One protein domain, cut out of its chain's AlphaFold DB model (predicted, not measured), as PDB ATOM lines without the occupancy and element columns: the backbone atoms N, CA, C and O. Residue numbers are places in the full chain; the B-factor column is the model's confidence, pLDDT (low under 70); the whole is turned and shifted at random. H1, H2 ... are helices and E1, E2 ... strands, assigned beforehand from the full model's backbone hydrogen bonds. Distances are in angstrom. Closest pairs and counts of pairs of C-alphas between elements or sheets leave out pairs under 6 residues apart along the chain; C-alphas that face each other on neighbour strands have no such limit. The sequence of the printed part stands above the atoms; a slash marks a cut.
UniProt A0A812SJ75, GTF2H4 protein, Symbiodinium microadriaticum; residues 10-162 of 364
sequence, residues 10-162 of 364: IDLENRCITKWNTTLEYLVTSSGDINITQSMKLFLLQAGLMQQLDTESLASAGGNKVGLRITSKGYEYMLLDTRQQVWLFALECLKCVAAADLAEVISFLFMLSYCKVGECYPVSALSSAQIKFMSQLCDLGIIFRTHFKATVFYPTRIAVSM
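This is residues 10 to 162 of the 364 residues of the protein "GTF2H4 protein" of Symbiodinium microadriaticum (UniProt A0A812SJ75). A cluster of helices, with the hairpin of H5 and H6 and the helices H2, H7 and H8 on it, has the long helix H1 running along one side. At one end of the long axis is a small sheet of E1 and E2, with H3 in the loop beyond it; towards the other end, E3 is tied by short pairings to two unnamed stretches. The 153 printed residues hold eight named helices and three named strands, in the order H1 H2 E1 H3 E2 H4 H5 H6 H7 E3 H8; E1 and E2 are antiparallel, and the class is mostly helix. The whole is compact, with a radius of gyration of the C-alphas of 16.7 A and spans of 53 by 37 by 30 A.

E1, residues 50 to 52, and E2, residues 68 to 70, are antiparallel neighbours at 145 degrees, with N 51 and O 69 2.8 A apart and N 69 and O 51 2.9 A apart, within hydrogen-bond range. H1, residues 10 to 29, comes closest to E2 at the C-alphas of Leu 27 and Ile 70, 6.3 A. H4, residues 72 to 79, is close to H1 but not clearly touching, at a shallow tilt of 31 degrees, opposite ways; the closest C-alphas are those of Met 78 and Leu 24, 7.3 A. H3, residues 55 to 58, touches no helix. H2, residues 38 to 46, only just touches H5, residues 82 to 95, with 3 pairs of C-alphas within 8 A, closest Phe 43 and Cys 93, 7.4 A, about perpendicular at 87 degrees. H5 and H6, residues 102 to 113, form a helical hairpin and only just touch, with 3 pairs, closest C-alphas Leu 94 and Leu 102, 7.0 A. H7, residues 128 to 139, touches H6 at a steep tilt of 52 degrees, closest C-alphas Gln 130 and Val 105, 5.4 A. H8, residues 157 to 161, touches H6 at the C-alphas of Val 160 and Ser 113, 4.3 A. E3, residues 152 to 155, pairs with no named strand; its residues 152 to 153 pair antiparallel with residues 121 to 122. Every O i to N i+4 pair is within hydrogen-bond range in H1, H2, H5, H7 and H8; H4 has 3 of 4, H6 7 of 8, and H3 is too short for such a pair.

H1 begins at C-alpha 10, (-80.176, -78.474, 149.066), and is 27.8 A long. H5 measures 20.4 A, H6 17.3 A and H7 17.0 A. H8 ends at C-alpha 161, (-65.000, -80.012, 143.469).

The C-alphas farthest apart, of Ser 60 and Ala 125, are 53.6 A apart. The printed part has no cut; the links H6 to H7 and H7 to E3 are long. Residues 30 to 34 and 54 to 67 have pLDDT under 70.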
ATOM      1  N   ILE A  10     -79.510 -78.273 150.358       83.19
ATOM      2  CA  ILE A  10     -80.176 -78.474 149.066       83.19
ATOM      3  C   ILE A  10     -80.732 -77.148 148.528       83.19
ATOM      4  O   ILE A  10     -80.520 -76.803 147.366       83.19
ATOM      5  N   ASP A  11     -81.404 -76.368 149.375       84.12
ATOM      6  CA  ASP A  11     -81.993 -75.087 148.970       84.12
ATOM      7  C   ASP A  11     -80.910 -74.061 148.615       84.12
ATOM      8  O   ASP A  11     -81.059 -73.268 147.681       84.12
ATOM      9  N   LEU A  12     -79.791 -74.094 149.338       84.81
ATOM     10  CA  LEU A  12     -78.616 -73.276 149.070       84.81
ATOM     11  C   LEU A  12     -77.987 -73.617 147.715       84.81
ATOM     12  O   LEU A  12     -77.715 -72.707 146.928       84.81
ATOM     13  N   GLU A  13     -77.783 -74.905 147.435       84.56
ATOM     14  CA  GLU A  13     -77.243 -75.381 146.157       84.56
ATOM     15  C   GLU A  13     -78.162 -75.004 144.995       84.56
ATOM     16  O   GLU A  13     -77.691 -74.441 144.007       84.56
ATOM     17  N   ASN A  14     -79.473 -75.201 145.138       84.62
ATOM     18  CA  ASN A  14     -80.443 -74.833 144.108       84.62
ATOM     19  C   ASN A  14     -80.382 -73.337 143.777       84.62
ATOM     20  O   ASN A  14     -80.291 -72.972 142.607       84.62
ATOM     21  N   ARG A  15     -80.341 -72.457 144.787       83.31
ATOM     22  CA  ARG A  15     -80.219 -71.000 144.571       83.31
ATOM     23  C   ARG A  15     -78.932 -70.620 143.844       83.31
ATOM     24  O   ARG A  15     -78.936 -69.715 143.011       83.31
ATOM     25  N   CYS A  16     -77.836 -71.284 144.189       84.69
ATOM     26  CA  CYS A  16     -76.525 -71.080 143.588       84.69
ATOM     27  C   CYS A  16     -76.500 -71.505 142.117       84.69
ATOM     28  O   CYS A  16     -76.082 -70.736 141.254       84.69
ATOM     29  N   ILE A  17     -77.048 -72.680 141.823       83.88
ATOM     30  CA  ILE A  17     -77.174 -73.202 140.464       83.88
ATOM     31  C   ILE A  17     -78.099 -72.320 139.619       83.88
ATOM     32  O   ILE A  17     -77.779 -72.027 138.471       83.88
ATOM     33  N   THR A  18     -79.217 -71.832 140.173       85.00
ATOM     34  CA  THR A  18     -80.095 -70.896 139.456       85.00
ATOM     35  C   THR A  18     -79.344 -69.629 139.050       85.00
ATOM     36  O   THR A  18     -79.445 -69.232 137.896       85.00
ATOM     37  N   LYS A  19     -78.538 -69.032 139.944       86.31
ATOM     38  CA  LYS A  19     -77.718 -67.851 139.609       86.31
ATOM     39  C   LYS A  19     -76.741 -68.118 138.460       86.31
ATOM     40  O   LYS A  19     -76.617 -67.292 137.554       86.31
ATOM     41  N   TRP A  20     -76.064 -69.263 138.498       86.12
ATOM     42  CA  TRP A  20     -75.157 -69.667 137.427       86.12
ATOM     43  C   TRP A  20     -75.906 -69.838 136.100       86.12
ATOM     44  O   TRP A  20     -75.527 -69.245 135.091       86.12
ATOM     45  N   ASN A  21     -77.038 -70.545 136.118       84.88
ATOM     46  CA  ASN A  21     -77.863 -70.772 134.933       84.88
ATOM     47  C   ASN A  21     -78.398 -69.468 134.335       84.88
ATOM     48  O   ASN A  21     -78.384 -69.326 133.119       84.88
ATOM     49  N   THR A  22     -78.791 -68.493 135.158       85.12
ATOM     50  CA  THR A  22     -79.192 -67.157 134.685       85.12
ATOM     51  C   THR A  22     -78.058 -66.453 133.931       85.12
ATOM     52  O   THR A  22     -78.301 -65.740 132.960       85.12
ATOM     53  N   THR A  23     -76.805 -66.675 134.339       84.69
ATOM     54  CA  THR A  23     -75.631 -66.112 133.654       84.69
ATOM     55  C   THR A  23     -75.411 -66.768 132.291       84.69
ATOM     56  O   THR A  23     -75.160 -66.077 131.307       84.69
ATOM     57  N   LEU A  24     -75.546 -68.093 132.215       85.75
ATOM     58  CA  LEU A  24     -75.432 -68.832 130.956       85.75
ATOM     59  C   LEU A  24     -76.611 -68.554 130.009       85.75
ATOM     60  O   LEU A  24     -76.432 -68.453 128.799       85.75
ATOM     61  N   GLU A  25     -77.814 -68.368 130.544       84.06
ATOM     62  CA  GLU A  25     -78.990 -67.991 129.758       84.06
ATOM     63  C   GLU A  25     -78.820 -66.598 129.143       84.06
ATOM     64  O   GLU A  25     -79.140 -66.390 127.972       84.06
ATOM     65  N   TYR A  26     -78.231 -65.658 129.891       85.50
ATOM     66  CA  TYR A  26     -77.855 -64.355 129.350       85.50
ATOM     67  C   TYR A  26     -76.864 -64.471 128.186       85.50
ATOM     68  O   TYR A  26     -77.018 -63.768 127.187       85.50
ATOM     69  N   LEU A  27     -75.881 -65.372 128.290       84.75
ATOM     70  CA  LEU A  27     -74.885 -65.602 127.243       84.75
ATOM     71  C   LEU A  27     -75.537 -66.067 125.927       84.75
ATOM     72  O   LEU A  27     -75.158 -65.580 124.866       84.75
ATOM     73  N   VAL A  28     -76.544 -66.946 125.979       79.56
ATOM     74  CA  VAL A  28     -77.191 -67.481 124.766       79.56
ATOM     75  C   VAL A  28     -78.259 -66.549 124.206       79.56
ATOM     76  O   VAL A  28     -78.279 -66.282 123.005       79.56
ATOM     77  N   THR A  29     -79.160 -66.056 125.052       74.69
ATOM     78  CA  THR A  29     -80.334 -65.316 124.578       74.69
ATOM     79  C   THR A  29     -79.996 -63.844 124.326       74.69
ATOM     80  O   THR A  29     -80.675 -63.185 123.544       74.69
ATOM     81  N   SER A  30     -78.943 -63.313 124.969       69.81
ATOM     82  CA  SER A  30     -78.564 -61.886 124.931       69.81
ATOM     83  C   SER A  30     -79.741 -60.934 125.224       69.81
ATOM     84  O   SER A  30     -79.718 -59.752 124.873       69.81
ATOM     85  N   SER A  31     -80.789 -61.447 125.880       61.28
ATOM     86  CA  SER A  31     -82.028 -60.726 126.144       61.28
ATOM     87  C   SER A  31     -81.831 -59.711 127.256       61.28
ATOM     88  O   SER A  31     -81.350 -60.028 128.343       61.28
ATOM     89  N   GLY A  32     -82.268 -58.477 127.000       58.78
ATOM     90  CA  GLY A  32     -82.162 -57.364 127.945       58.78
ATOM     91  C   GLY A  32     -83.006 -57.501 129.218       58.78
ATOM     92  O   GLY A  32     -82.883 -56.647 130.090       58.78
ATOM     93  N   ASP A  33     -83.833 -58.543 129.327       60.62
ATOM     94  CA  ASP A  33     -84.710 -58.783 130.478       60.62
ATOM     95  C   ASP A  33     -84.001 -59.540 131.613       60.62
ATOM     96  O   ASP A  33     -84.438 -59.508 132.763       60.62
ATOM     97  N   ILE A  34     -82.873 -60.195 131.312       67.94
ATOM     98  CA  ILE A  34     -82.104 -60.954 132.297       67.94
ATOM     99  C   ILE A  34     -81.095 -60.017 132.976       67.94
ATOM    100  O   ILE A  34     -80.113 -59.562 132.384       67.94
ATOM    101  N   ASN A  35     -81.332 -59.738 134.257       71.25
ATOM    102  CA  ASN A  35     -80.446 -58.913 135.072       71.25
ATOM    103  C   ASN A  35     -79.272 -59.740 135.608       71.25
ATOM    104  O   ASN A  35     -79.388 -60.402 136.637       71.25
ATOM    105  N   ILE A  36     -78.126 -59.661 134.932       79.19
ATOM    106  CA  ILE A  36     -76.851 -60.171 135.453       79.19
ATOM    107  C   ILE A  36     -76.039 -59.069 136.143       79.19
ATOM    108  O   ILE A  36     -76.170 -57.880 135.825       79.19
ATOM    109  N   THR A  37     -75.176 -59.464 137.082       81.88
ATOM    110  CA  THR A  37     -74.296 -58.526 137.795       81.88
ATOM    111  C   THR A  37     -73.295 -57.865 136.842       81.88
ATOM    112  O   THR A  37     -72.924 -58.417 135.802       81.88
ATOM    113  N   GLN A  38     -72.823 -56.667 137.193       81.12
ATOM    114  CA  GLN A  38     -71.813 -55.964 136.399       81.12
ATOM    115  C   GLN A  38     -70.499 -56.758 136.312       81.12
ATOM    116  O   GLN A  38     -69.895 -56.804 135.242       81.12
ATOM    117  N   SER A  39     -70.107 -57.440 137.393       75.69
ATOM    118  CA  SER A  39     -68.950 -58.344 137.440       75.69
ATOM    119  C   SER A  39     -69.030 -59.427 136.358       75.69
ATOM    120  O   SER A  39     -68.055 -59.669 135.651       75.69
ATOM    121  N   MET A  40     -70.210 -60.032 136.173       81.69
ATOM    122  CA  MET A  40     -70.443 -61.044 135.136       81.69
ATOM    123  C   MET A  40     -70.357 -60.459 133.730       81.69
ATOM    124  O   MET A  40     -69.733 -61.059 132.866       81.69
ATOM    125  N   LYS A  41     -70.947 -59.279 133.488       83.62
ATOM    126  CA  LYS A  41     -70.853 -58.609 132.177       83.62
ATOM    127  C   LYS A  41     -69.402 -58.342 131.794       83.62
ATOM    128  O   LYS A  41     -69.013 -58.597 130.658       83.62
ATOM    129  N   LEU A  42     -68.614 -57.855 132.752       81.31
ATOM    130  CA  LEU A  42     -67.186 -57.625 132.562       81.31
ATOM    131  C   LEU A  42     -66.447 -58.933 132.283       81.31
ATOM    132  O   LEU A  42     -65.671 -58.970 131.338       81.31
ATOM    133  N   PHE A  43     -66.735 -60.007 133.024       84.06
ATOM    134  CA  PHE A  43     -66.175 -61.327 132.733       84.06
ATOM    135  C   PHE A  43     -66.509 -61.795 131.312       84.06
ATOM    136  O   PHE A  43     -65.604 -62.176 130.579       84.06
ATOM    137  N   LEU A  44     -67.777 -61.735 130.892       87.44
ATOM    138  CA  LEU A  44     -68.200 -62.209 129.569       87.44
ATOM    139  C   LEU A  44     -67.498 -61.448 128.435       87.44
ATOM    140  O   LEU A  44     -67.114 -62.056 127.436       87.44
ATOM    141  N   LEU A  45     -67.294 -60.139 128.604       87.62
ATOM    142  CA  LEU A  45     -66.561 -59.302 127.653       87.62
ATOM    143  C   LEU A  45     -65.052 -59.564 127.687       87.62
ATOM    144  O   LEU A  45     -64.435 -59.753 126.645       87.62
ATOM    145  N   GLN A  46     -64.453 -59.603 128.877       85.00
ATOM    146  CA  GLN A  46     -63.010 -59.764 129.042       85.00
ATOM    147  C   GLN A  46     -62.536 -61.159 128.621       85.00
ATOM    148  O   GLN A  46     -61.535 -61.288 127.921       85.00
ATOM    149  N   ALA A  47     -63.296 -62.197 128.973       86.38
ATOM    150  CA  ALA A  47     -63.055 -63.561 128.523       86.38
ATOM    151  C   ALA A  47     -63.229 -63.712 126.999       86.38
ATOM    152  O   ALA A  47     -62.857 -64.752 126.443       86.38
ATOM    153  N   GLY A  48     -63.807 -62.707 126.329       86.88
ATOM    154  CA  GLY A  48     -64.150 -62.737 124.915       86.88
ATOM    155  C   GLY A  48     -65.276 -63.719 124.604       86.88
ATOM    156  O   GLY A  48     -65.309 -64.251 123.501       86.88
ATOM    157  N   LEU A  49     -66.160 -64.008 125.568       88.25
ATOM    158  CA  LEU A  49     -67.341 -64.866 125.384       88.25
ATOM    159  C   LEU A  49     -68.498 -64.095 124.738       88.25
ATOM    160  O   LEU A  49     -69.321 -64.678 124.035       88.25
ATOM    161  N   MET A  50     -68.543 -62.780 124.952       88.00
ATOM    162  CA  MET A  50     -69.432 -61.854 124.260       88.00
ATOM    163  C   MET A  50     -68.634 -60.699 123.664       88.00
ATOM    164  O   MET A  50     -67.611 -60.288 124.207       88.00
ATOM    165  N   GLN A  51     -69.144 -60.145 122.572       85.94
ATOM    166  CA  GLN A  51     -68.637 -58.943 121.930       85.94
ATOM    167  C   GLN A  51     -69.771 -57.920 121.805       85.94
ATOM    168  O   GLN A  51     -70.940 -58.281 121.651       85.94
ATOM    169  N   GLN A  52     -69.433 -56.637 121.906       82.19
ATOM    170  CA  GLN A  52     -70.371 -55.554 121.617       82.19
ATOM    171  C   GLN A  52     -70.606 -55.479 120.105       82.19
ATOM    172  O   GLN A  52     -69.654 -55.560 119.336       82.19
ATOM    173  N   LEU A  53     -71.862 -55.344 119.673       70.56
ATOM    174  CA  LEU A  53     -72.157 -55.023 118.278       70.56
ATOM    175  C   LEU A  53     -71.656 -53.614 117.964       70.56
ATOM    176  O   LEU A  53     -72.030 -52.655 118.645       70.56
ATOM    177  N   ASP A  54     -70.868 -53.497 116.899       63.00
ATOM    178  CA  ASP A  54     -70.428 -52.208 116.383       63.00
ATOM    179  C   ASP A  54     -71.629 -51.373 115.920       63.00
ATOM    180  O   ASP A  54     -72.600 -51.881 115.343       63.00
ATOM    181  N   THR A  55     -71.550 -50.066 116.174       54.88
ATOM    182  CA  THR A  55     -72.626 -49.070 116.024       54.88
ATOM    183  C   THR A  55     -73.237 -49.016 114.614       54.88
ATOM    184  O   THR A  55     -74.393 -48.629 114.465       54.88
ATOM    185  N   GLU A  56     -72.520 -49.469 113.582       55.25
ATOM    186  CA  GLU A  56     -73.008 -49.522 112.195       55.25
ATOM    187  C   GLU A  56     -74.066 -50.615 111.964       55.25
ATOM    188  O   GLU A  56     -74.993 -50.438 111.175       55.25
ATOM    189  N   SER A  57     -73.994 -51.721 112.710       49.94
ATOM    190  CA  SER A  57     -74.948 -52.838 112.613       49.94
ATOM    191  C   SER A  57     -76.242 -52.624 113.418       49.94
ATOM    192  O   SER A  57     -77.208 -53.372 113.265       49.94
ATOM    193  N   LEU A  58     -76.296 -51.568 114.237       50.81
ATOM    194  CA  LEU A  58     -77.477 -51.155 115.004       50.81
ATOM    195  C   LEU A  58     -78.478 -50.310 114.201       50.81
ATOM    196  O   LEU A  58     -79.643 -50.219 114.585       50.81
ATOM    197  N   ALA A  59     -78.069 -49.713 113.076       50.28
ATOM    198  CA  ALA A  59     -78.940 -48.839 112.286       50.28
ATOM    199  C   ALA A  59     -80.114 -49.586 111.618       50.28
ATOM    200  O   ALA A  59     -81.144 -48.979 111.332       50.28
ATOM    201  N   SER A  60     -80.003 -50.904 111.406       51.53
ATOM    202  CA  SER A  60     -81.067 -51.729 110.812       51.53
ATOM    203  C   SER A  60     -82.077 -52.289 111.821       51.53
ATOM    204  O   SER A  60     -83.091 -52.851 111.413       51.53
ATOM    205  N   ALA A  61     -81.829 -52.158 113.127       49.41
ATOM    206  CA  ALA A  61     -82.695 -52.671 114.186       49.41
ATOM    207  C   ALA A  61     -82.990 -51.538 115.177       49.41
ATOM    208  O   ALA A  61     -82.311 -51.404 116.188       49.41
ATOM    209  N   GLY A  62     -83.972 -50.691 114.849       43.50
ATOM    210  CA  GLY A  62     -84.306 -49.437 115.540       43.50
ATOM    211  C   GLY A  62     -84.516 -49.531 117.059       43.50
ATOM    212  O   GLY A  62     -85.643 -49.502 117.546       43.50
ATOM    213  N   GLY A  63     -83.421 -49.561 117.816       43.72
ATOM    214  CA  GLY A  63     -83.401 -49.533 119.270       43.72
ATOM    215  C   GLY A  63     -82.012 -49.171 119.789       43.72
ATOM    216  O   GLY A  63     -81.025 -49.819 119.467       43.72
ATOM    217  N   ASN A  64     -81.940 -48.141 120.632       41.59
ATOM    218  CA  ASN A  64     -80.716 -47.580 121.216       41.59
ATOM    219  C   ASN A  64     -80.099 -48.481 122.321       41.59
ATOM    220  O   ASN A  64     -79.778 -48.008 123.410       41.59
ATOM    221  N   LYS A  65     -80.013 -49.799 122.099       52.16
ATOM    222  CA  LYS A  65     -79.463 -50.776 123.053       52.16
ATOM    223  C   LYS A  65     -78.218 -51.410 122.458       52.16
ATOM    224  O   LYS A  65     -78.344 -52.166 121.507       52.16
ATOM    225  N   VAL A  66     -77.053 -51.155 123.060       54.25
ATOM    226  CA  VAL A  66     -75.799 -51.886 122.799       54.25
ATOM    227  C   VAL A  66     -76.093 -53.388 122.864       54.25
ATOM    228  O   VAL A  66     -76.250 -53.949 123.949       54.25
ATOM    229  N   GLY A  67     -76.256 -54.018 121.702       63.56
ATOM    230  CA  GLY A  67     -76.503 -55.449 121.604       63.56
ATOM    231  C   GLY A  67     -75.203 -56.175 121.910       63.56
ATOM    232  O   GLY A  67     -74.204 -55.950 121.236       63.56
ATOM    233  N   LEU A  68     -75.187 -57.013 122.942       77.75
ATOM    234  CA  LEU A  68     -74.106 -57.975 123.115       77.75
ATOM    235  C   LEU A  68     -74.425 -59.195 122.259       77.75
ATOM    236  O   LEU A  68     -75.576 -59.622 122.197       77.75
ATOM    237  N   ARG A  69     -73.411 -59.745 121.598       81.88
ATOM    238  CA  ARG A  69     -73.515 -60.987 120.837       81.88
ATOM    239  C   ARG A  69     -72.483 -61.975 121.343       81.88
ATOM    240  O   ARG A  69     -71.334 -61.616 121.584       81.88
ATOM    241  N   ILE A  70     -72.900 -63.222 121.488       88.00
ATOM    242  CA  ILE A  70     -72.021 -64.339 121.820       88.00
ATOM    243  C   ILE A  70     -70.985 -64.576 120.706       88.00
ATOM    244  O   ILE A  70     -71.302 -64.528 119.514       88.00
ATOM    245  N   THR A  71     -69.734 -64.791 121.097       89.19
ATOM    246  CA  THR A  71     -68.625 -65.093 120.182       89.19
ATOM    247  C   THR A  71     -68.534 -66.597 119.922       89.19
ATOM    248  O   THR A  71     -69.188 -67.396 120.593       89.19
ATOM    249  N   SER A  72     -67.668 -67.017 118.995       85.56
ATOM    250  CA  SER A  72     -67.364 -68.441 118.801       85.56
ATOM    251  C   SER A  72     -66.857 -69.118 120.072       85.56
ATOM    252  O   SER A  72     -67.347 -70.178 120.453       85.56
ATOM    253  N   LYS A  73     -65.960 -68.440 120.791       87.31
ATOM    254  CA  LYS A  73     -65.466 -68.878 122.099       87.31
ATOM    255  C   LYS A  73     -66.589 -68.982 123.139       87.31
ATOM    256  O   LYS A  73     -66.565 -69.866 123.986       87.31
ATOM    257  N   GLY A  74     -67.584 -68.095 123.071       88.75
ATOM    258  CA  GLY A  74     -68.789 -68.158 123.896       88.75
ATOM    259  C   GLY A  74     -69.615 -69.417 123.641       88.75
ATOM    260  O   GLY A  74     -70.024 -70.082 124.591       88.75
ATOM    261  N   TYR A  75     -69.822 -69.779 122.374       85.94
ATOM    262  CA  TYR A  75     -70.524 -71.012 122.013       85.94
ATOM    263  C   TYR A  75     -69.760 -72.271 122.432       85.94
ATOM    264  O   TYR A  75     -70.371 -73.203 122.944       85.94
ATOM    265  N   GLU A  76     -68.436 -72.288 122.269       86.62
ATOM    266  CA  GLU A  76     -67.589 -73.375 122.770       86.62
ATOM    267  C   GLU A  76     -67.710 -73.518 124.291       86.62
ATOM    268  O   GLU A  76     -67.988 -74.604 124.794       86.62
ATOM    269  N   TYR A  77     -67.589 -72.408 125.024       88.75
ATOM    270  CA  TYR A  77     -67.720 -72.381 126.480       88.75
ATOM    271  C   TYR A  77     -69.061 -72.953 126.963       88.75
ATOM    272  O   TYR A  77     -69.113 -73.677 127.959       88.75
ATOM    273  N   MET A  78     -70.146 -72.670 126.241       86.12
ATOM    274  CA  MET A  78     -71.488 -73.170 126.552       86.12
ATOM    275  C   MET A  78     -71.619 -74.695 126.476       86.12
ATOM    276  O   MET A  78     -72.496 -75.246 127.138       86.12
ATOM    277  N   LEU A  79     -70.771 -75.368 125.696       85.88
ATOM    278  CA  LEU A  79     -70.793 -76.824 125.522       85.88
ATOM    279  C   LEU A  79     -69.884 -77.566 126.512       85.88
ATOM    280  O   LEU A  79     -69.925 -78.793 126.569       85.88
ATOM    281  N   LEU A  80     -69.073 -76.846 127.292       85.12
ATOM    282  CA  LEU A  80     -68.213 -77.441 128.315       85.12
ATOM    283  C   LEU A  80     -69.026 -77.934 129.518       85.12
ATOM    284  O   LEU A  80     -70.117 -77.439 129.803       85.12
ATOM    285  N   ASP A  81     -68.457 -78.864 130.285       81.75
ATOM    286  CA  ASP A  81     -69.072 -79.293 131.538       81.75
ATOM    287  C   ASP A  81     -69.074 -78.170 132.594       81.75
ATOM    288  O   ASP A  81     -68.220 -77.282 132.600       81.75
ATOM    289  N   THR A  82     -70.021 -78.219 133.535       82.56
ATOM    290  CA  THR A  82     -70.197 -77.165 134.550       82.56
ATOM    291  C   THR A  82     -68.932 -76.899 135.373       82.56
ATOM    292  O   THR A  82     -68.679 -75.756 135.750       82.56
ATOM    293  N   ARG A  83     -68.115 -77.926 135.654       84.25
ATOM    294  CA  ARG A  83     -66.863 -77.761 136.408       84.25
ATOM    295  C   ARG A  83     -65.835 -77.017 135.569       84.25
ATOM    296  O   ARG A  83     -65.239 -76.070 136.074       84.25
ATOM    297  N   GLN A  84     -65.664 -77.396 134.304       84.81
ATOM    298  CA  GLN A  84     -64.784 -76.698 133.368       84.81
ATOM    299  C   GLN A  84     -65.204 -75.244 133.160       84.81
ATOM    300  O   GLN A  84     -64.354 -74.359 133.219       84.81
ATOM    301  N   GLN A  85     -66.500 -74.979 132.985       87.50
ATOM    302  CA  GLN A  85     -67.012 -73.616 132.838       87.50
ATOM    303  C   GLN A  85     -66.647 -72.752 134.058       87.50
ATOM    304  O   GLN A  85     -66.066 -71.674 133.926       87.50
ATOM    305  N   VAL A  86     -66.914 -73.260 135.264       87.44
ATOM    306  CA  VAL A  86     -66.592 -72.571 136.520       87.44
ATOM    307  C   VAL A  86     -65.081 -72.391 136.715       87.44
ATOM    308  O   VAL A  86     -64.642 -71.333 137.166       87.44
ATOM    309  N   TRP A  87     -64.270 -73.382 136.340       87.00
ATOM    310  CA  TRP A  87     -62.811 -73.285 136.417       87.00
ATOM    311  C   TRP A  87     -62.245 -72.239 135.453       87.00
ATOM    312  O   TRP A  87     -61.430 -71.409 135.853       87.00
ATOM    313  N   LEU A  88     -62.709 -72.221 134.202       87.25
ATOM    314  CA  LEU A  88     -62.319 -71.208 133.220       87.25
ATOM    315  C   LEU A  88     -62.711 -69.803 133.674       87.25
ATOM    316  O   LEU A  88     -61.936 -68.865 133.489       87.25
ATOM    317  N   PHE A  89     -63.872 -69.660 134.321       86.69
ATOM    318  CA  PHE A  89     -64.234 -68.406 134.967       86.69
ATOM    319  C   PHE A  89     -63.221 -68.011 136.043       86.69
ATOM    320  O   PHE A  89     -62.720 -66.887 136.032       86.69
ATOM    321  N   ALA A  90     -62.902 -68.926 136.965       87.69
ATOM    322  CA  ALA A  90     -61.964 -68.649 138.046       87.69
ATOM    323  C   ALA A  90     -60.594 -68.226 137.492       87.69
ATOM    324  O   ALA A  90     -60.033 -67.234 137.953       87.69
ATOM    325  N   LEU A  91     -60.103 -68.912 136.454       87.81
ATOM    326  CA  LEU A  91     -58.868 -68.563 135.751       87.81
ATOM    327  C   LEU A  91     -58.913 -67.169 135.125       87.81
ATOM    328  O   LEU A  91     -57.934 -66.432 135.214       87.81
ATOM    329  N   GLU A  92     -60.024 -66.782 134.503       86.81
ATOM    330  CA  GLU A  92     -60.143 -65.441 133.935       86.81
ATOM    331  C   GLU A  92     -60.177 -64.369 135.025       86.81
ATOM    332  O   GLU A  92     -59.506 -63.348 134.904       86.81
ATOM    333  N   CYS A  93     -60.873 -64.618 136.137       84.62
ATOM    334  CA  CYS A  93     -60.845 -63.704 137.273       84.62
ATOM    335  C   CYS A  93     -59.449 -63.568 137.878       84.62
ATOM    336  O   CYS A  93     -59.078 -62.461 138.257       84.62
ATOM    337  N   LEU A  94     -58.650 -64.640 137.916       87.88
ATOM    338  CA  LEU A  94     -57.254 -64.565 138.358       87.88
ATOM    339  C   LEU A  94     -56.410 -63.643 137.469       87.88
ATOM    340  O   LEU A  94     -55.530 -62.961 137.989       87.88
ATOM    341  N   LYS A  95     -56.695 -63.546 136.163       87.56
ATOM    342  CA  LYS A  95     -56.006 -62.593 135.270       87.56
ATOM    343  C   LYS A  95     -56.329 -61.134 135.599       87.56
ATOM    344  O   LYS A  95     -55.526 -60.258 135.295       87.56
ATOM    345  N   CYS A  96     -57.485 -60.858 136.206       84.31
ATOM    346  CA  CYS A  96     -57.874 -59.515 136.651       84.31
ATOM    347  C   CYS A  96     -57.232 -59.112 137.989       84.31
ATOM    348  O   CYS A  96     -57.326 -57.947 138.381       84.31
ATOM    349  N   VAL A  97     -56.657 -60.062 138.734       87.38
ATOM    350  CA  VAL A  97     -56.072 -59.813 140.057       87.38
ATOM    351  C   VAL A  97     -54.671 -59.221 139.900       87.38
ATOM    352  O   VAL A  97     -53.895 -59.626 139.037       87.38
ATOM    353  N   ALA A  98     -54.331 -58.249 140.748       88.19
ATOM    354  CA  ALA A  98     -52.994 -57.667 140.772       88.19
ATOM    355  C   ALA A  98     -51.938 -58.723 141.146       88.19
ATOM    356  O   ALA A  98     -52.166 -59.558 142.018       88.19
ATOM    357  N   ALA A  99     -50.746 -58.644 140.547       86.88
ATOM    358  CA  ALA A  99     -49.682 -59.631 140.763       86.88
ATOM    359  C   ALA A  99     -49.281 -59.803 142.243       86.88
ATOM    360  O   ALA A  99     -48.924 -60.904 142.651       86.88
ATOM    361  N   ALA A 100     -49.382 -58.738 143.047       88.69
ATOM    362  CA  ALA A 100     -49.095 -58.775 144.484       88.69
ATOM    363  C   ALA A 100     -50.085 -59.653 145.274       88.69
ATOM    364  O   ALA A 100     -49.686 -60.325 146.219       88.69
ATOM    365  N   ASP A 101     -51.350 -59.688 144.848       91.44
ATOM    366  CA  ASP A 101     -52.445 -60.370 145.545       91.44
ATOM    367  C   ASP A 101     -52.689 -61.794 145.005       91.44
ATOM    368  O   ASP A 101     -53.425 -62.586 145.600       91.44
ATOM    369  N   LEU A 102     -52.079 -62.142 143.867       92.06
ATOM    370  CA  LEU A 102     -52.338 -63.384 143.138       92.06
ATOM    371  C   LEU A 102     -52.077 -64.634 143.991       92.06
ATOM    372  O   LEU A 102     -52.889 -65.558 143.997       92.06
ATOM    373  N   ALA A 103     -50.972 -64.653 144.741       91.88
ATOM    374  CA  ALA A 103     -50.617 -65.785 145.598       91.88
ATOM    375  C   ALA A 103     -51.666 -66.027 146.699       91.88
ATOM    376  O   ALA A 103     -52.033 -67.172 146.969       91.88
ATOM    377  N   GLU A 104     -52.203 -64.957 147.292       91.25
ATOM    378  CA  GLU A 104     -53.233 -65.052 148.329       91.25
ATOM    379  C   GLU A 104     -54.561 -65.572 147.769       91.25
ATOM    380  O   GLU A 104     -55.225 -66.394 148.408       91.25
ATOM    381  N   VAL A 105     -54.948 -65.119 146.573       92.19
ATOM    382  CA  VAL A 105     -56.190 -65.548 145.913       92.19
ATOM    383  C   VAL A 105     -56.099 -67.005 145.450       92.19
ATOM    384  O   VAL A 105     -57.041 -67.772 145.649       92.19
ATOM    385  N   ILE A 106     -54.953 -67.428 144.912       91.19
ATOM    386  CA  ILE A 106     -54.706 -68.835 144.565       91.19
ATOM    387  C   ILE A 106     -54.738 -69.711 145.825       91.19
ATOM    388  O   ILE A 106     -55.379 -70.761 145.829       91.19
ATOM    389  N   SER A 107     -54.117 -69.268 146.926       91.25
ATOM    390  CA  SER A 107     -54.196 -69.983 148.206       91.25
ATOM    391  C   SER A 107     -55.641 -70.138 148.689       91.25
ATOM    392  O   SER A 107     -55.980 -71.167 149.275       91.25
ATOM    393  N   PHE A 108     -56.501 -69.146 148.445       91.75
ATOM    394  CA  PHE A 108     -57.922 -69.235 148.767       91.75
ATOM    395  C   PHE A 108     -58.664 -70.239 147.874       91.75
ATOM    396  O   PHE A 108     -59.452 -71.028 148.391       91.75
ATOM    397  N   LEU A 109     -58.375 -70.297 146.570       90.25
ATOM    398  CA  LEU A 109     -58.927 -71.333 145.684       90.25
ATOM    399  C   LEU A 109     -58.560 -72.749 146.147       90.25
ATOM    400  O   LEU A 109     -59.414 -73.636 146.152       90.25
ATOM    401  N   PHE A 110     -57.319 -72.965 146.590       88.62
ATOM    402  CA  PHE A 110     -56.926 -74.248 147.171       88.62
ATOM    403  C   PHE A 110     -57.633 -74.517 148.499       88.62
ATOM    404  O   PHE A 110     -58.111 -75.627 148.715       88.62
ATOM    405  N   MET A 111     -57.785 -73.511 149.363       89.94
ATOM    406  CA  MET A 111     -58.542 -73.655 150.609       89.94
ATOM    407  C   MET A 111     -59.980 -74.133 150.356       89.94
ATOM    408  O   MET A 111     -60.441 -75.026 151.064       89.94
ATOM    409  N   LEU A 112     -60.659 -73.615 149.324       89.44
ATOM    410  CA  LEU A 112     -62.024 -74.038 148.978       89.44
ATOM    411  C   LEU A 112     -62.126 -75.540 148.689       89.44
ATOM    412  O   LEU A 112     -63.139 -76.147 149.030       89.44
ATOM    413  N   SER A 113     -61.080 -76.153 148.128       87.75
ATOM    414  CA  SER A 113     -61.064 -77.599 147.858       87.75
ATOM    415  C   SER A 113     -61.000 -78.463 149.125       87.75
ATOM    416  O   SER A 113     -61.447 -79.606 149.117       87.75
ATOM    417  N   TYR A 114     -60.516 -77.904 150.239       88.25
ATOM    418  CA  TYR A 114     -60.492 -78.563 151.548       88.25
ATOM    419  C   TYR A 114     -61.732 -78.257 152.401       88.25
ATOM    420  O   TYR A 114     -61.876 -78.792 153.506       88.25
ATOM    421  N   CYS A 115     -62.633 -77.397 151.922       89.31
ATOM    422  CA  CYS A 115     -63.872 -77.106 152.624       89.31
ATOM    423  C   CYS A 115     -64.870 -78.270 152.529       89.31
ATOM    424  O   CYS A 115     -64.900 -79.035 151.568       89.31
ATOM    425  N   LYS A 116     -65.750 -78.372 153.527       87.75
ATOM    426  CA  LYS A 116     -66.871 -79.312 153.537       87.75
ATOM    427  C   LYS A 116     -68.148 -78.595 153.127       87.75
ATOM    428  O   LYS A 116     -68.464 -77.520 153.636       87.75
ATOM    429  N   VAL A 117     -68.895 -79.214 152.221       86.62
ATOM    430  CA  VAL A 117     -70.206 -78.716 151.796       86.62
ATOM    431  C   VAL A 117     -71.166 -78.738 152.987       86.62
ATOM    432  O   VAL A 117     -71.252 -79.734 153.701       86.62
ATOM    433  N   GLY A 118     -71.890 -77.637 153.191       82.88
ATOM    434  CA  GLY A 118     -72.851 -77.477 154.288       82.88
ATOM    435  C   GLY A 118     -72.266 -76.902 155.581       82.88
ATOM    436  O   GLY A 118     -73.032 -76.480 156.445       82.88
ATOM    437  N   GLU A 119     -70.940 -76.804 155.693       87.00
ATOM    438  CA  GLU A 119     -70.277 -76.090 156.785       87.00
ATOM    439  C   GLU A 119     -70.128 -74.596 156.464       87.00
ATOM    440  O   GLU A 119     -70.049 -74.188 155.300       87.00
ATOM    441  N   CYS A 120     -70.089 -73.767 157.509       89.00
ATOM    442  CA  CYS A 120     -69.881 -72.328 157.383       89.00
ATOM    443  C   CYS A 120     -68.451 -71.937 157.763       89.00
ATOM    444  O   CYS A 120     -67.903 -72.436 158.747       89.00
ATOM    445  N   TYR A 121     -67.879 -70.985 157.030       91.38
ATOM    446  CA  TYR A 121     -66.515 -70.507 157.240       91.38
ATOM    447  C   TYR A 121     -66.505 -68.997 157.502       91.38
ATOM    448  O   TYR A 121     -67.268 -68.263 156.865       91.38
ATOM    449  N   PRO A 122     -65.679 -68.505 158.441       92.25
ATOM    450  CA  PRO A 122     -65.647 -67.092 158.791       92.25
ATOM    451  C   PRO A 122     -64.965 -66.254 157.703       92.25
ATOM    452  O   PRO A 122     -63.855 -66.548 157.271       92.25
ATOM    453  N   VAL A 123     -65.598 -65.142 157.324       91.44
ATOM    454  CA  VAL A 123     -65.035 -64.155 156.381       91.44
ATOM    455  C   VAL A 123     -63.864 -63.392 157.015       91.44
ATOM    456  O   VAL A 123     -62.978 -62.928 156.308       91.44
ATOM    457  N   SER A 124     -63.809 -63.296 158.348       90.94
ATOM    458  CA  SER A 124     -62.726 -62.615 159.075       90.94
ATOM    459  C   SER A 124     -61.360 -63.298 158.956       90.94
ATOM    460  O   SER A 124     -60.356 -62.680 159.288       90.94
ATOM    461  N   ALA A 125     -61.318 -64.561 158.523       89.25
ATOM    462  CA  ALA A 125     -60.072 -65.288 158.281       89.25
ATOM    463  C   ALA A 125     -59.451 -64.971 156.908       89.25
ATOM    464  O   ALA A 125     -58.348 -65.429 156.625       89.25
ATOM    465  N   LEU A 126     -60.161 -64.225 156.054       91.56
ATOM    466  CA  LEU A 126     -59.742 -63.913 154.693       91.56
ATOM    467  C   LEU A 126     -59.047 -62.552 154.612       91.56
ATOM    468  O   LEU A 126     -59.431 -61.599 155.293       91.56
ATOM    469  N   SER A 127     -58.059 -62.444 153.722       92.88
ATOM    470  CA  SER A 127     -57.424 -61.169 153.384       92.88
ATOM    471  C   SER A 127     -58.363 -60.259 152.582       92.88
ATOM    472  O   SER A 127     -59.384 -60.686 152.036       92.88
ATOM    473  N   SER A 128     -58.017 -58.974 152.468       91.62
ATOM    474  CA  SER A 128     -58.827 -58.011 151.711       91.62
ATOM    475  C   SER A 128     -58.947 -58.382 150.224       91.62
ATOM    476  O   SER A 128     -60.011 -58.189 149.630       91.62
ATOM    477  N   ALA A 129     -57.898 -58.962 149.634       90.88
ATOM    478  CA  ALA A 129     -57.909 -59.487 148.273       90.88
ATOM    479  C   ALA A 129     -58.808 -60.727 148.148       90.88
ATOM    480  O   ALA A 129     -59.658 -60.795 147.257       90.88
ATOM    481  N   GLN A 130     -58.696 -61.665 149.092       93.12
ATOM    482  CA  GLN A 130     -59.527 -62.871 149.133       93.12
ATOM    483  C   GLN A 130     -61.016 -62.542 149.296       93.12
ATOM    484  O   GLN A 130     -61.851 -63.165 148.648       93.12
ATOM    485  N   ILE A 131     -61.370 -61.526 150.090       92.25
ATOM    486  CA  ILE A 131     -62.762 -61.075 150.255       92.25
ATOM    487  C   ILE A 131     -63.327 -60.518 148.941       92.25
ATOM    488  O   ILE A 131     -64.476 -60.811 148.600       92.25
ATOM    489  N   LYS A 132     -62.538 -59.739 148.184       90.12
ATOM    490  CA  LYS A 132     -62.958 -59.228 146.865       90.12
ATOM    491  C   LYS A 132     -63.224 -60.378 145.895       90.12
ATOM    492  O   LYS A 132     -64.283 -60.409 145.270       90.12
ATOM    493  N   PHE A 133     -62.311 -61.343 145.823       90.94
ATOM    494  CA  PHE A 133     -62.463 -62.513 144.959       90.94
ATOM    495  C   PHE A 133     -63.631 -63.414 145.393       90.94
ATOM    496  O   PHE A 133     -64.453 -63.816 144.572       90.94
ATOM    497  N   MET A 134     -63.798 -63.650 146.697       92.25
ATOM    498  CA  MET A 134     -64.964 -64.344 147.254       92.25
ATOM    499  C   MET A 134     -66.270 -63.647 146.846       92.25
ATOM    500  O   MET A 134     -67.239 -64.329 146.520       92.25
ATOM    501  N   SER A 135     -66.312 -62.309 146.819       89.81
ATOM    502  CA  SER A 135     -67.491 -61.568 146.352       89.81
ATOM    503  C   SER A 135     -67.826 -61.885 144.892       89.81
ATOM    504  O   SER A 135     -68.995 -62.085 144.581       89.81
ATOM    505  N   GLN A 136     -66.823 -62.011 144.017       88.38
ATOM    506  CA  GLN A 136     -67.028 -62.409 142.617       88.38
ATOM    507  C   GLN A 136     -67.556 -63.849 142.508       88.38
ATOM    508  O   GLN A 136     -68.488 -64.117 141.750       88.38
ATOM    509  N   LEU A 137     -67.038 -64.775 143.324       89.50
ATOM    510  CA  LEU A 137     -67.565 -66.144 143.404       89.50
ATOM    511  C   LEU A 137     -69.000 -66.194 143.967       89.50
ATOM    512  O   LEU A 137     -69.783 -67.068 143.589       89.50
ATOM    513  N   CYS A 138     -69.367 -65.261 144.852       89.62
ATOM    514  CA  CYS A 138     -70.734 -65.123 145.368       89.62
ATOM    515  C   CYS A 138     -71.715 -64.612 144.310       89.62
ATOM    516  O   CYS A 138     -72.878 -65.043 144.289       89.62
ATOM    517  N   ASP A 139     -71.264 -63.698 143.448       86.00
ATOM    518  CA  ASP A 139     -72.075 -63.173 142.352       86.00
ATOM    519  C   ASP A 139     -72.520 -64.326 141.449       86.00
ATOM    520  O   ASP A 139     -73.710 -64.449 141.165       86.00
ATOM    521  N   LEU A 140     -71.602 -65.235 141.109       81.75
ATOM    522  CA  LEU A 140     -71.866 -66.413 140.279       81.75
ATOM    523  C   LEU A 140     -72.680 -67.529 140.930       81.75
ATOM    524  O   LEU A 140     -73.141 -68.430 140.234       81.75
ATOM    525  N   GLY A 141     -72.812 -67.517 142.255       86.81
ATOM    526  CA  GLY A 141     -73.359 -68.660 142.979       86.81
ATOM    527  C   GLY A 141     -72.383 -69.834 143.103       86.81
ATOM    528  O   GLY A 141     -72.814 -70.955 143.315       86.81
ATOM    529  N   ILE A 142     -71.068 -69.618 143.013       88.62
ATOM    530  CA  ILE A 142     -70.086 -70.653 143.389       88.62
ATOM    531  C   ILE A 142     -69.986 -70.730 144.917       88.62
ATOM    532  O   ILE A 142     -69.909 -71.810 145.496       88.62
ATOM    533  N   ILE A 143     -70.023 -69.583 145.589       91.44
ATOM    534  CA  ILE A 143     -70.079 -69.492 147.049       91.44
ATOM    535  C   ILE A 143     -71.415 -68.872 147.441       91.44
ATOM    536  O   ILE A 143     -71.894 -67.934 146.806       91.44
ATOM    537  N   PHE A 144     -72.022 -69.374 148.509       90.56
ATOM    538  CA  PHE A 144     -73.218 -68.776 149.069       90.56
ATOM    539  C   PHE A 144     -72.895 -67.896 150.271       90.56
ATOM    540  O   PHE A 144     -72.148 -68.265 151.179       90.56
ATOM    541  N   ARG A 145     -73.549 -66.738 150.315       89.38
ATOM    542  CA  ARG A 145     -73.547 -65.832 151.458       89.38
ATOM    543  C   ARG A 145     -74.960 -65.300 151.651       89.38
ATOM    544  O   ARG A 145     -75.611 -64.928 150.675       89.38
ATOM    545  N   THR A 146     -75.443 -65.264 152.893       85.31
ATOM    546  CA  THR A 146     -76.829 -64.856 153.189       85.31
ATOM    547  C   THR A 146     -77.099 -63.409 152.770       85.31
ATOM    548  O   THR A 146     -78.153 -63.120 152.212       85.31
ATOM    549  N   HIS A 147     -76.138 -62.513 153.000       83.94
ATOM    550  CA  HIS A 147     -76.174 -61.109 152.590       83.94
ATOM    551  C   HIS A 147     -74.750 -60.523 152.502       83.94
ATOM    552  O   HIS A 147     -73.804 -61.085 153.051       83.94
ATOM    553  N   PHE A 148     -74.575 -59.359 151.862       79.88
ATOM    554  CA  PHE A 148     -73.255 -58.735 151.630       79.88
ATOM    555  C   PHE A 148     -72.460 -58.382 152.908       79.88
ATOM    556  O   PHE A 148     -71.256 -58.152 152.842       79.88
ATOM    557  N   LYS A 149     -73.105 -58.342 154.080       83.94
ATOM    558  CA  LYS A 149     -72.451 -58.085 155.379       83.94
ATOM    559  C   LYS A 149     -72.308 -59.330 156.261       83.94
ATOM    560  O   LYS A 149     -71.750 -59.219 157.346       83.94
ATOM    561  N   ALA A 150     -72.740 -60.506 155.798       86.44
ATOM    562  CA  ALA A 150     -72.712 -61.714 156.613       86.44
ATOM    563  C   ALA A 150     -71.277 -62.077 157.011       86.44
ATOM    564  O   ALA A 150     -70.369 -62.029 156.181       86.44
ATOM    565  N   THR A 151     -71.064 -62.465 158.262       89.62
ATOM    566  CA  THR A 151     -69.728 -62.796 158.784       89.62
ATOM    567  C   THR A 151     -69.243 -64.183 158.371       89.62
ATOM    568  O   THR A 151     -68.073 -64.503 158.575       89.62
ATOM    569  N   VAL A 152     -70.117 -64.990 157.763       91.44
ATOM    570  CA  VAL A 152     -69.838 -66.357 157.320       91.44
ATOM    571  C   VAL A 152     -70.210 -66.566 155.852       91.44
ATOM    572  O   VAL A 152     -71.133 -65.926 155.339       91.44
ATOM    573  N   PHE A 153     -69.509 -67.484 155.190       92.25
ATOM    574  CA  PHE A 153     -69.811 -67.963 153.841       92.25
ATOM    575  C   PHE A 153     -69.925 -69.494 153.810       92.25
ATOM    576  O   PHE A 153     -69.419 -70.182 154.698       92.25
ATOM    577  N   TYR A 154     -70.597 -70.013 152.785       92.00
ATOM    578  CA  TYR A 154     -70.886 -71.433 152.600       92.00
ATOM    579  C   TYR A 154     -70.417 -71.877 151.204       92.00
ATOM    580  O   TYR A 154     -70.950 -71.390 150.201       92.00
ATOM    581  N   PRO A 155     -69.424 -72.772 151.098       91.50
ATOM    582  CA  PRO A 155     -68.977 -73.302 149.817       91.50
ATOM    583  C   PRO A 155     -69.980 -74.325 149.270       91.50
ATOM    584  O   PRO A 155     -70.511 -75.163 150.001       91.50
ATOM    585  N   THR A 156     -70.240 -74.255 147.966       90.12
ATOM    586  CA  THR A 156     -71.085 -75.226 147.253       90.12
ATOM    587  C   THR A 156     -70.270 -76.447 146.814       90.12
ATOM    588  O   THR A 156     -69.039 -76.413 146.799       90.12
ATOM    589  N   ARG A 157     -70.942 -77.519 146.367       87.62
ATOM    590  CA  ARG A 157     -70.271 -78.676 145.743       87.62
ATOM    591  C   ARG A 157     -69.351 -78.292 144.592       87.62
ATOM    592  O   ARG A 157     -68.269 -78.862 144.487       87.62
ATOM    593  N   ILE A 158     -69.755 -77.340 143.745       85.25
ATOM    594  CA  ILE A 158     -68.932 -76.930 142.603       85.25
ATOM    595  C   ILE A 158     -67.678 -76.182 143.059       85.25
ATOM    596  O   ILE A 158     -66.622 -76.388 142.476       85.25
ATOM    597  N   ALA A 159     -67.758 -75.400 144.144       87.12
ATOM    598  CA  ALA A 159     -66.597 -74.733 144.737       87.12
ATOM    599  C   ALA A 159     -65.579 -75.734 145.295       87.12
ATOM    600  O   ALA A 159     -64.386 -75.599 145.048       87.12
ATOM    601  N   VAL A 160     -66.059 -76.754 146.013       88.25
ATOM    602  CA  VAL A 160     -65.201 -77.789 146.610       88.25
ATOM    603  C   VAL A 160     -64.613 -78.705 145.532       88.25
ATOM    604  O   VAL A 160     -63.425 -79.008 145.546       88.25
ATOM    605  N   SER A 161     -65.422 -79.112 144.550       82.81
ATOM    606  CA  SER A 161     -65.000 -80.012 143.469       82.81
ATOM    607  C   SER A 161     -64.229 -79.311 142.344       82.81
ATOM    608  O   SER A 161     -63.828 -79.995 141.403       82.81
ATOM    609  N   MET A 162     -64.033 -77.990 142.399       78.75
ATOM    610  CA  MET A 162     -63.427 -77.226 141.303       78.75
ATOM    611  C   MET A 162     -61.991 -77.678 141.013       78.75
ATOM    612  O   MET A 162     -61.634 -77.880 139.857       78.75
TER     613      MET A 162